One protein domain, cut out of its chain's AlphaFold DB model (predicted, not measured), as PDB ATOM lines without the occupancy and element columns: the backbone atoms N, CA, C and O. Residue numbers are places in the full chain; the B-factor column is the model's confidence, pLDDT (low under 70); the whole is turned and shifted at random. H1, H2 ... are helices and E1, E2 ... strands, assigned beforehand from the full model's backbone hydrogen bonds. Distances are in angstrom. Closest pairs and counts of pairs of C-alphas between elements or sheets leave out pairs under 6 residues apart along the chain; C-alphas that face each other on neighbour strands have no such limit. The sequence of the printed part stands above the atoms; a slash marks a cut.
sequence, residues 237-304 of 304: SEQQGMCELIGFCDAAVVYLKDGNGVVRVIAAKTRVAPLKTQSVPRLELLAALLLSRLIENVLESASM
ATOM      1  N   SER A 237       7.669  23.738 -15.600       80.56
ATOM      2  CA  SER A 237       8.795  24.604 -15.945       80.56
ATOM      3  C   SER A 237       8.278  25.853 -16.658       80.56
ATOM      4  O   SER A 237       7.577  25.750 -17.661       80.56
ATOM      5  N   GLU A 238       8.644  27.027 -16.153       72.94
ATOM      6  CA  GLU A 238       8.328  28.323 -16.776       72.94
ATOM      7  C   GLU A 238       9.408  28.767 -17.776       72.94
ATOM      8  O   GLU A 238       9.238  29.747 -18.496       72.94
ATOM      9  N   GLN A 239      10.543  28.064 -17.806       68.12
ATOM     10  CA  GLN A 239      11.741  28.498 -18.514       68.12
ATOM     11  C   GLN A 239      11.899  27.779 -19.850       68.12
ATOM     12  O   GLN A 239      11.671  26.573 -19.967       68.12
ATOM     13  N   GLN A 240      12.378  28.520 -20.849       65.38
ATOM     14  CA  GLN A 240      12.912  27.934 -22.073       65.38
ATOM     15  C   GLN A 240      14.334  27.453 -21.790       65.38
ATOM     16  O   GLN A 240      15.223  28.246 -21.492       65.38
ATOM     17  N   GLY A 241      14.552  26.145 -21.856       73.56
ATOM     18  CA  GLY A 241      15.862  25.570 -21.595       73.56
ATOM     19  C   GLY A 241      15.848  24.051 -21.620       73.56
ATOM     20  O   GLY A 241      14.792  23.419 -21.678       73.56
ATOM     21  N   MET A 242      17.042  23.468 -21.581       81.25
ATOM     22  CA  MET A 242      17.200  22.023 -21.496       81.25
ATOM     23  C   MET A 242      16.691  21.539 -20.135       81.25
ATOM     24  O   MET A 242      17.171  21.985 -19.094       81.25
ATOM     25  N   CYS A 243      15.710  20.643 -20.159       88.06
ATOM     26  CA  CYS A 243      15.217  19.944 -18.979       88.06
ATOM     27  C   CYS A 243      15.699  18.492 -19.024       88.06
ATOM     28  O   CYS A 243      15.789  17.894 -20.097       88.06
ATOM     29  N   GLU A 244      15.977  17.917 -17.859       92.06
ATOM     30  CA  GLU A 244      16.349  16.510 -17.724       92.06
ATOM     31  C   GLU A 244      15.169  15.734 -17.135       92.06
ATOM     32  O   GLU A 244      14.608  16.125 -16.108       92.06
ATOM     33  N   LEU A 245      14.800  14.614 -17.761       93.12
ATOM     34  CA  LEU A 245      13.870  13.657 -17.166       93.12
ATOM     35  C   LEU A 245      14.650  12.590 -16.404       93.12
ATOM     36  O   LEU A 245      15.551  11.953 -16.948       93.12
ATOM     37  N   ILE A 246      14.281  12.381 -15.143       94.31
ATOM     38  CA  ILE A 246      14.935  11.436 -14.239       94.31
ATOM     39  C   ILE A 246      13.899  10.410 -13.791       94.31
ATOM     40  O   ILE A 246      12.872  10.763 -13.212       94.31
ATOM     41  N   GLY A 247      14.162   9.133 -14.060       94.88
ATOM     42  CA  GLY A 247      13.270   8.030 -13.719       94.88
ATOM     43  C   GLY A 247      13.818   7.145 -12.604       94.88
ATOM     44  O   GLY A 247      14.963   6.710 -12.678       94.88
ATOM     45  N   PHE A 248      12.981   6.811 -11.620       93.06
ATOM     46  CA  PHE A 248      13.296   5.841 -10.563       93.06
ATOM     47  C   PHE A 248      12.378   4.624 -10.666       93.06
ATOM     48  O   PHE A 248      11.155   4.763 -10.705       93.06
ATOM     49  N   CYS A 249      12.957   3.421 -10.730       87.81
ATOM     50  CA  CYS A 249      12.215   2.203 -11.061       87.81
ATOM     51  C   CYS A 249      11.440   1.608  -9.880       87.81
ATOM     52  O   CYS A 249      10.326   1.144 -10.110       87.81
ATOM     53  N   ASP A 250      11.941   1.692  -8.642       78.31
ATOM     54  CA  ASP A 250      11.317   1.067  -7.457       78.31
ATOM     55  C   ASP A 250       9.830   1.413  -7.284       78.31
ATOM     56  O   ASP A 250       9.027   0.572  -6.876       78.31
ATOM     57  N   ALA A 251       9.440   2.637  -7.651       71.75
ATOM     58  CA  ALA A 251       8.053   3.099  -7.643       71.75
ATOM     59  C   ALA A 251       7.588   3.686  -8.994       71.75
ATOM     60  O   ALA A 251       6.574   4.384  -9.022       71.75
ATOM     61  N   ALA A 252       8.312   3.400 -10.090       91.94
ATOM     62  CA  ALA A 252       8.158   4.004 -11.422       91.94
ATOM     63  C   ALA A 252       7.719   5.478 -11.344       91.94
ATOM     64  O   ALA A 252       6.570   5.814 -11.634       91.94
ATOM     65  N   VAL A 253       8.635   6.337 -10.897       94.88
ATOM     66  CA  VAL A 253       8.415   7.780 -10.720       94.88
ATOM     67  C   VAL A 253       9.289   8.542 -11.701       94.88
ATOM     68  O   VAL A 253      10.472   8.233 -11.840       94.88
ATOM     69  N   VAL A 254       8.708   9.537 -12.364       95.50
ATOM     70  CA  VAL A 254       9.387  10.430 -13.301       95.50
ATOM     71  C   VAL A 254       9.419  11.834 -12.718       95.50
ATOM     72  O   VAL A 254       8.387  12.414 -12.365       95.50
ATOM     73  N   TYR A 255      10.626  12.378 -12.647       93.94
ATOM     74  CA  TYR A 255      10.914  13.738 -12.232       93.94
ATOM     75  C   TYR A 255      11.399  14.550 -13.430       93.94
ATOM     76  O   TYR A 255      12.067  14.014 -14.313       93.94
ATOM     77  N   LEU A 256      11.110  15.846 -13.422       93.00
ATOM     78  CA  LEU A 256      11.726  16.822 -14.310       93.00
ATOM     79  C   LEU A 256      12.644  17.710 -13.485       93.00
ATOM     80  O   LEU A 256      12.231  18.261 -12.463       93.00
ATOM     81  N   LYS A 257      13.884  17.834 -13.944       92.19
ATOM     82  CA  LYS A 257      14.856  18.791 -13.441       92.19
ATOM     83  C   LYS A 257      14.986  19.914 -14.461       92.19
ATOM     84  O   LYS A 257      15.355  19.664 -15.608       92.19
ATOM     85  N   ASP A 258      14.637  21.128 -14.050       88.62
ATOM     86  CA  ASP A 258      14.759  22.306 -14.908       88.62
ATOM     87  C   ASP A 258      16.211  22.812 -14.988       88.62
ATOM     88  O   ASP A 258      17.105  22.331 -14.283       88.62
ATOM     89  N   GLY A 259      16.455  23.798 -15.858       84.94
ATOM     90  CA  GLY A 259      17.788  24.377 -16.066       84.94
ATOM     91  C   GLY A 259      18.391  25.063 -14.830       84.94
ATOM     92  O   GLY A 259      19.603  25.251 -14.778       84.94
ATOM     93  N   ASN A 260      17.577  25.383 -13.817       85.19
ATOM     94  CA  ASN A 260      18.031  25.936 -12.537       85.19
ATOM     95  C   ASN A 260      18.320  24.837 -11.498       85.19
ATOM     96  O   ASN A 260      18.697  25.134 -10.365       85.19
ATOM     97  N   GLY A 261      18.137  23.568 -11.868       87.00
ATOM     98  CA  GLY A 261      18.322  22.420 -10.991       87.00
ATOM     99  C   GLY A 261      17.137  22.139 -10.068       87.00
ATOM    100  O   GLY A 261      17.264  21.283  -9.191       87.00
ATOM    101  N   VAL A 262      15.989  22.805 -10.245       89.44
ATOM    102  CA  VAL A 262      14.789  22.509  -9.453       89.44
ATOM    103  C   VAL A 262      14.162  21.222  -9.968       89.44
ATOM    104  O   VAL A 262      13.901  21.073 -11.160       89.44
ATOM    105  N   VAL A 263      13.911  20.289  -9.052       91.06
ATOM    106  CA  VAL A 263      13.364  18.965  -9.356       91.06
ATOM    107  C   VAL A 263      11.901  18.894  -8.928       91.06
ATOM    108  O   VAL A 263      11.572  19.182  -7.778       91.06
ATOM    109  N   ARG A 264      11.018  18.478  -9.841       91.31
ATOM    110  CA  ARG A 264       9.578  18.303  -9.591       91.31
ATOM    111  C   ARG A 264       9.120  16.925 -10.058       91.31
ATOM    112  O   ARG A 264       9.578  16.437 -11.086       91.31
ATOM    113  N   VAL A 265       8.214  16.294  -9.311       91.94
ATOM    114  CA  VAL A 265       7.536  15.060  -9.751       91.94
ATOM    115  C   VAL A 265       6.554  15.419 -10.861       91.94
ATOM    116  O   VAL A 265       5.772  16.350 -10.696       91.94
ATOM    117  N   ILE A 266       6.576  14.670 -11.963       92.62
ATOM    118  CA  ILE A 266       5.670  14.874 -13.105       92.62
ATOM    119  C   ILE A 266       4.613  13.785 -13.157       92.62
ATOM    120  O   ILE A 266       3.429  14.064 -13.322       92.62
ATOM    121  N   ALA A 267       5.045  12.537 -12.996       94.56
ATOM    122  CA  ALA A 267       4.152  11.399 -12.996       94.56
ATOM    123  C   ALA A 267       4.745  10.249 -12.186       94.56
ATOM    124  O   ALA A 267       5.962  10.097 -12.077       94.56
ATOM    125  N   ALA A 268       3.881   9.404 -11.646       95.06
ATOM    126  CA  ALA A 268       4.268   8.170 -10.988       95.06
ATOM    127  C   ALA A 268       3.292   7.053 -11.338       95.06
ATOM    128  O   ALA A 268       2.142   7.278 -11.710       95.06
ATOM    129  N   LYS A 269       3.734   5.804 -11.213       92.44
ATOM    130  CA  LYS A 269       2.854   4.660 -11.426       92.44
ATOM    131  C   LYS A 269       3.207   3.530 -10.487       92.44
ATOM    132  O   LYS A 269       4.212   2.855 -10.645       92.44
ATOM    133  N   THR A 270       2.308   3.244  -9.554       88.38
ATOM    134  CA  THR A 270       2.522   2.173  -8.580       88.38
ATOM    135  C   THR A 270       1.682   0.944  -8.881       88.38
ATOM    136  O   THR A 270       0.510   1.018  -9.279       88.38
ATOM    137  N   ARG A 271       2.285  -0.224  -8.654       86.81
ATOM    138  CA  ARG A 271       1.619  -1.527  -8.684       86.81
ATOM    139  C   ARG A 271       1.990  -2.303  -7.430       86.81
ATOM    140  O   ARG A 271       3.152  -2.342  -7.048       86.81
ATOM    141  N   VAL A 272       0.998  -2.938  -6.812       87.88
ATOM    142  CA  VAL A 272       1.252  -3.906  -5.739       87.88
ATOM    143  C   VAL A 272       1.796  -5.183  -6.375       87.88
ATOM    144  O   VAL A 272       1.317  -5.587  -7.440       87.88
ATOM    145  N   ALA A 273       2.779  -5.818  -5.733       86.19
ATOM    146  CA  ALA A 273       3.342  -7.079  -6.204       86.19
ATOM    147  C   ALA A 273       2.225  -8.119  -6.457       86.19
ATOM    148  O   ALA A 273       1.273  -8.193  -5.673       86.19
ATOM    149  N   PRO A 274       2.295  -8.913  -7.542       85.44
ATOM    150  CA  PRO A 274       1.273  -9.911  -7.840       85.44
ATOM    151  C   PRO A 274       1.100 -10.931  -6.707       85.44
ATOM    152  O   PRO A 274       2.070 -11.322  -6.066       85.44
ATOM    153  N   LEU A 275      -0.127 -11.432  -6.521       85.31
ATOM    154  CA  LEU A 275      -0.415 -12.501  -5.550       85.31
ATOM    155  C   LEU A 275       0.383 -13.781  -5.825       85.31
ATOM    156  O   LEU A 275       0.770 -14.490  -4.902       85.31
ATOM    157  N   LYS A 276       0.620 -14.081  -7.107       86.12
ATOM    158  CA  LYS A 276       1.488 -15.181  -7.514       86.12
ATOM    159  C   LYS A 276       2.936 -14.741  -7.349       86.12
ATOM    160  O   LYS A 276       3.388 -13.881  -8.109       86.12
ATOM    161  N   THR A 277       3.651 -15.380  -6.426       87.38
ATOM    162  CA  THR A 277       5.069 -15.129  -6.157       87.38
ATOM    163  C   THR A 277       5.875 -15.095  -7.452       87.38
ATOM    164  O   THR A 277       5.786 -16.001  -8.284       87.38
ATOM    165  N   GLN A 278       6.641 -14.024  -7.627       89.50
ATOM    166  CA  GLN A 278       7.613 -13.859  -8.703       89.50
ATOM    167  C   GLN A 278       9.011 -13.792  -8.088       89.50
ATOM    168  O   GLN A 278       9.156 -13.456  -6.913       89.50
ATOM    169  N   SER A 279      10.037 -14.101  -8.877       93.19
ATOM    170  CA  SER A 279      11.418 -13.867  -8.456       93.19
ATOM    171  C   SER A 279      11.711 -12.366  -8.382       93.19
ATOM    172  O   SER A 279      11.121 -11.578  -9.124       93.19
ATOM    173  N   VAL A 280      12.652 -11.978  -7.517       90.50
ATOM    174  CA  VAL A 280      13.093 -10.577  -7.376       90.50
ATOM    175  C   VAL A 280      13.539  -9.980  -8.722       90.50
ATOM    176  O   VAL A 280      12.960  -8.964  -9.102       90.50
ATOM    177  N   PRO A 281      14.385 -10.649  -9.541       93.31
ATOM    178  CA  PRO A 281      14.776 -10.108 -10.848       93.31
ATOM    179  C   PRO A 281      13.593  -9.862 -11.794       93.31
ATOM    180  O   PRO A 281      13.603  -8.942 -12.607       93.31
ATOM    181  N   ARG A 282      12.531 -10.675 -11.699       92.19
ATOM    182  CA  ARG A 282      11.332 -10.480 -12.520       92.19
ATOM    183  C   ARG A 282      10.508  -9.284 -12.047       92.19
ATOM    184  O   ARG A 282       9.921  -8.604 -12.884       92.19
ATOM    185  N   LEU A 283      10.437  -9.039 -10.739       90.94
ATOM    186  CA  LEU A 283       9.784  -7.846 -10.195       90.94
ATOM    187  C   LEU A 283      10.539  -6.575 -10.600       90.94
ATOM    188  O   LEU A 283       9.900  -5.634 -11.064       90.94
ATOM    189  N   GLU A 284      11.869  -6.586 -10.529       91.25
ATOM    190  CA  GLU A 284      12.727  -5.483 -10.986       91.25
ATOM    191  C   GLU A 284      12.545  -5.203 -12.484       91.25
ATOM    192  O   GLU A 284      12.340  -4.058 -12.886       91.25
ATOM    193  N   LEU A 285      12.506  -6.246 -13.323       92.56
ATOM    194  CA  LEU A 285      12.256  -6.092 -14.760       92.56
ATOM    195  C   LEU A 285      10.861  -5.513 -15.055       92.56
ATOM    196  O   LEU A 285      10.701  -4.686 -15.952       92.56
ATOM    197  N   LEU A 286       9.837  -5.926 -14.300       91.38
ATOM    198  CA  LEU A 286       8.490  -5.362 -14.425       91.38
ATOM    199  C   LEU A 286       8.446  -3.889 -14.004       91.38
ATOM    200  O   LEU A 286       7.724  -3.109 -14.627       91.38
ATOM    201  N   ALA A 287       9.203  -3.514 -12.974       91.50
ATOM    202  CA  ALA A 287       9.338  -2.135 -12.523       91.50
ATOM    203  C   ALA A 287      10.048  -1.268 -13.580       91.50
ATOM    204  O   ALA A 287       9.547  -0.201 -13.936       91.50
ATOM    205  N   ALA A 288      11.134  -1.770 -14.178       93.94
ATOM    206  CA  ALA A 288      11.833  -1.113 -15.283       93.94
ATOM    207  C   ALA A 288      10.935  -0.927 -16.519       93.94
ATOM    208  O   ALA A 288      10.884   0.162 -17.091       93.94
ATOM    209  N   LEU A 289      10.158  -1.951 -16.898       93.56
ATOM    210  CA  LEU A 289       9.182  -1.854 -17.990       93.56
ATOM    211  C   LEU A 289       8.097  -0.807 -17.699       93.56
ATOM    212  O   LEU A 289       7.669  -0.083 -18.598       93.56
ATOM    213  N   LEU A 290       7.623  -0.741 -16.452       94.00
ATOM    214  CA  LEU A 290       6.622   0.237 -16.036       94.00
ATOM    215  C   LEU A 290       7.163   1.666 -16.132       94.00
ATOM    216  O   LEU A 290       6.460   2.532 -16.648       94.00
ATOM    217  N   LEU A 291       8.400   1.886 -15.676       95.88
ATOM    218  CA  LEU A 291       9.078   3.175 -15.762       95.88
ATOM    219  C   LEU A 291       9.335   3.586 -17.215       95.88
ATOM    220  O   LEU A 291       9.028   4.715 -17.577       95.88
ATOM    221  N   SER A 292       9.846   2.681 -18.053       95.38
ATOM    222  CA  SER A 292      10.126   2.962 -19.467       95.38
ATOM    223  C   SER A 292       8.879   3.450 -20.206       95.38
ATOM    224  O   SER A 292       8.928   4.490 -20.855       95.38
ATOM    225  N   ARG A 293       7.739   2.773 -20.018       94.81
ATOM    226  CA  ARG A 293       6.452   3.205 -20.590       94.81
ATOM    227  C   ARG A 293       5.967   4.538 -20.028       94.81
ATOM    228  O   ARG A 293       5.316   5.301 -20.728       94.81
ATOM    229  N   LEU A 294       6.222   4.801 -18.745       95.31
ATOM    230  CA  LEU A 294       5.836   6.069 -18.131       95.31
ATOM    231  C   LEU A 294       6.652   7.234 -18.706       95.31
ATOM    232  O   LEU A 294       6.078   8.273 -19.002       95.31
ATOM    233  N   ILE A 295       7.961   7.046 -18.892       94.88
ATOM    234  CA  ILE A 295       8.846   8.040 -19.513       94.88
ATOM    235  C   ILE A 295       8.415   8.324 -20.954       94.88
ATOM    236  O   ILE A 295       8.330   9.488 -21.326       94.88
ATOM    237  N   GLU A 296       8.107   7.289 -21.739       94.19
ATOM    238  CA  GLU A 296       7.622   7.429 -23.120       94.19
ATOM    239  C   GLU A 296       6.350   8.289 -23.182       94.19
ATOM    240  O   GLU A 296       6.336   9.312 -23.862       94.19
ATOM    241  N   ASN A 297       5.344   7.982 -22.355       92.75
ATOM    242  CA  ASN A 297       4.115   8.778 -22.276       92.75
ATOM    243  C   ASN A 297       4.367  10.245 -21.873       92.75
ATOM    244  O   ASN A 297       3.702  11.154 -22.376       92.75
ATOM    245  N   VAL A 298       5.293  10.489 -20.937       92.06
ATOM    246  CA  VAL A 298       5.651  11.849 -20.500       92.06
ATOM    247  C   VAL A 298       6.351  12.609 -21.627       92.06
ATOM    248  O   VAL A 298       6.040  13.776 -21.844       92.06
ATOM    249  N   LEU A 299       7.257  11.961 -22.363       90.06
ATOM    250  CA  LEU A 299       7.961  12.569 -23.495       90.06
ATOM    251  C   LEU A 299       7.021  12.910 -24.650       90.06
ATOM    252  O   LEU A 299       7.130  14.000 -25.207       90.06
ATOM    253  N   GLU A 300       6.095  12.009 -24.983       88.38
ATOM    254  CA  GLU A 300       5.058  12.270 -25.984       88.38
ATOM    255  C   GLU A 300       4.240  13.500 -25.586       88.38
ATOM    256  O   GLU A 300       4.096  14.416 -26.386       88.38
ATOM    257  N   SER A 301       3.794  13.569 -24.328       83.69
ATOM    258  CA  SER A 301       2.994  14.686 -23.805       83.69
ATOM    259  C   SER A 301       3.760  16.012 -23.730       83.69
ATOM    260  O   SER A 301       3.152  17.069 -23.833       83.69
ATOM    261  N   ALA A 302       5.081  15.973 -23.529       74.81
ATOM    262  CA  ALA A 302       5.934  17.161 -23.442       74.81
ATOM    263  C   ALA A 302       6.427  17.668 -24.810       74.81
ATOM    264  O   ALA A 302       6.937  18.785 -24.898       74.81
ATOM    265  N   SER A 303       6.324  16.839 -25.852       59.59
ATOM    266  CA  SER A 303       6.700  17.186 -27.229       59.59
ATOM    267  C   SER A 303       5.530  17.761 -28.040       59.59
ATOM    268  O   SER A 303       5.722  18.114 -29.207       59.59
ATOM    269  N   MET A 304       4.336  17.816 -27.441       45.25
ATOM    270  CA  MET A 304       3.138  18.487 -27.958       45.25
ATOM    271  C   MET A 304       3.147  19.962 -27.559       45.25
ATOM    272  O   MET A 304       2.851  20.792 -28.448       45.25
TER     273      MET A 304
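This is residues 237 to 304 of the 304 residues of an uncharacterized protein of Amphimedon queenslandica (UniProt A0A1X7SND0). A small sheet of three strands has one long helix, H1, packed slantwise over one face, and the other face bears no named element. H1 is far longer than any strand and runs past the sheet at its first end, where residues 275 to 282, of which 280 to 282 belong to H1, stick out. The printed part has 68 residues with three named strands and then one named helix, E1 E2 E3 H1; the sheet's order is E1 - E2 - E3, antiparallel throughout, and the class is mixed, helices and strands. The whole is loose, with a radius of gyration of the C-alphas of 14.2 A, and its outline is a rod spanning 47 by 23 by 15 A.

Begin with the sheet: find C-alpha 244 at (16.349, 16.510, -17.724), where E1, residues 244 to 248, sets out. E2 is residues 253 to 257, and E3, the longest strand, is residues 263 to 268, 14.2 A from first to last C-alpha. Then look for C-alpha 280 at (13.093, -10.577, -7.376); from there H1, residues 280 to 302, runs 32.8 A to C-alpha 302 at (5.934, 17.161, -23.442).

The strands form a meander, each the antiparallel neighbour of the one before, with E2 the inner strand and E1 and E3 the edge strands. In the hairpin E1 and E2, with directions at 155 degrees, look at N 246 and O 255, 2.9 A apart and within hydrogen-bond range. In the hairpin E2 and E3, at 153 degrees, N 256 and O 264 are within hydrogen-bond range at 2.9 A. H1 is on the sheet at a height over the sheet of 7.4 A. It lies over E2 and, only just, over E3, on which 3 of its C-alphas fall. On the local plane its line and that of E2 stand at 39 degrees, slantwise to the strands. The closest C-alphas of E2 and H1 are those of Val 254 and Ile 295, 6.7 A apart; those of E1 and H1 are Gly 247 and Leu 291, also 6.7 A. In H1 every O i to N i+4 pair is within hydrogen-bond range.

The two C-alphas farthest apart are those of Gln 240 and Lys 276, 46.9 A. Without residues 275 to 282, which stand free, the body spans 42 by 22 by 14 A. The links E1 to E2 and E2 to E3 are tight, and the link E3 to H1, with 11 residues, is long. The printed part has no cut and ends at residue 304, the chain's last. The mean pLDDT of the printed part is 87.8; look for values under 70 at residues 239 to 240 and 303 to 304.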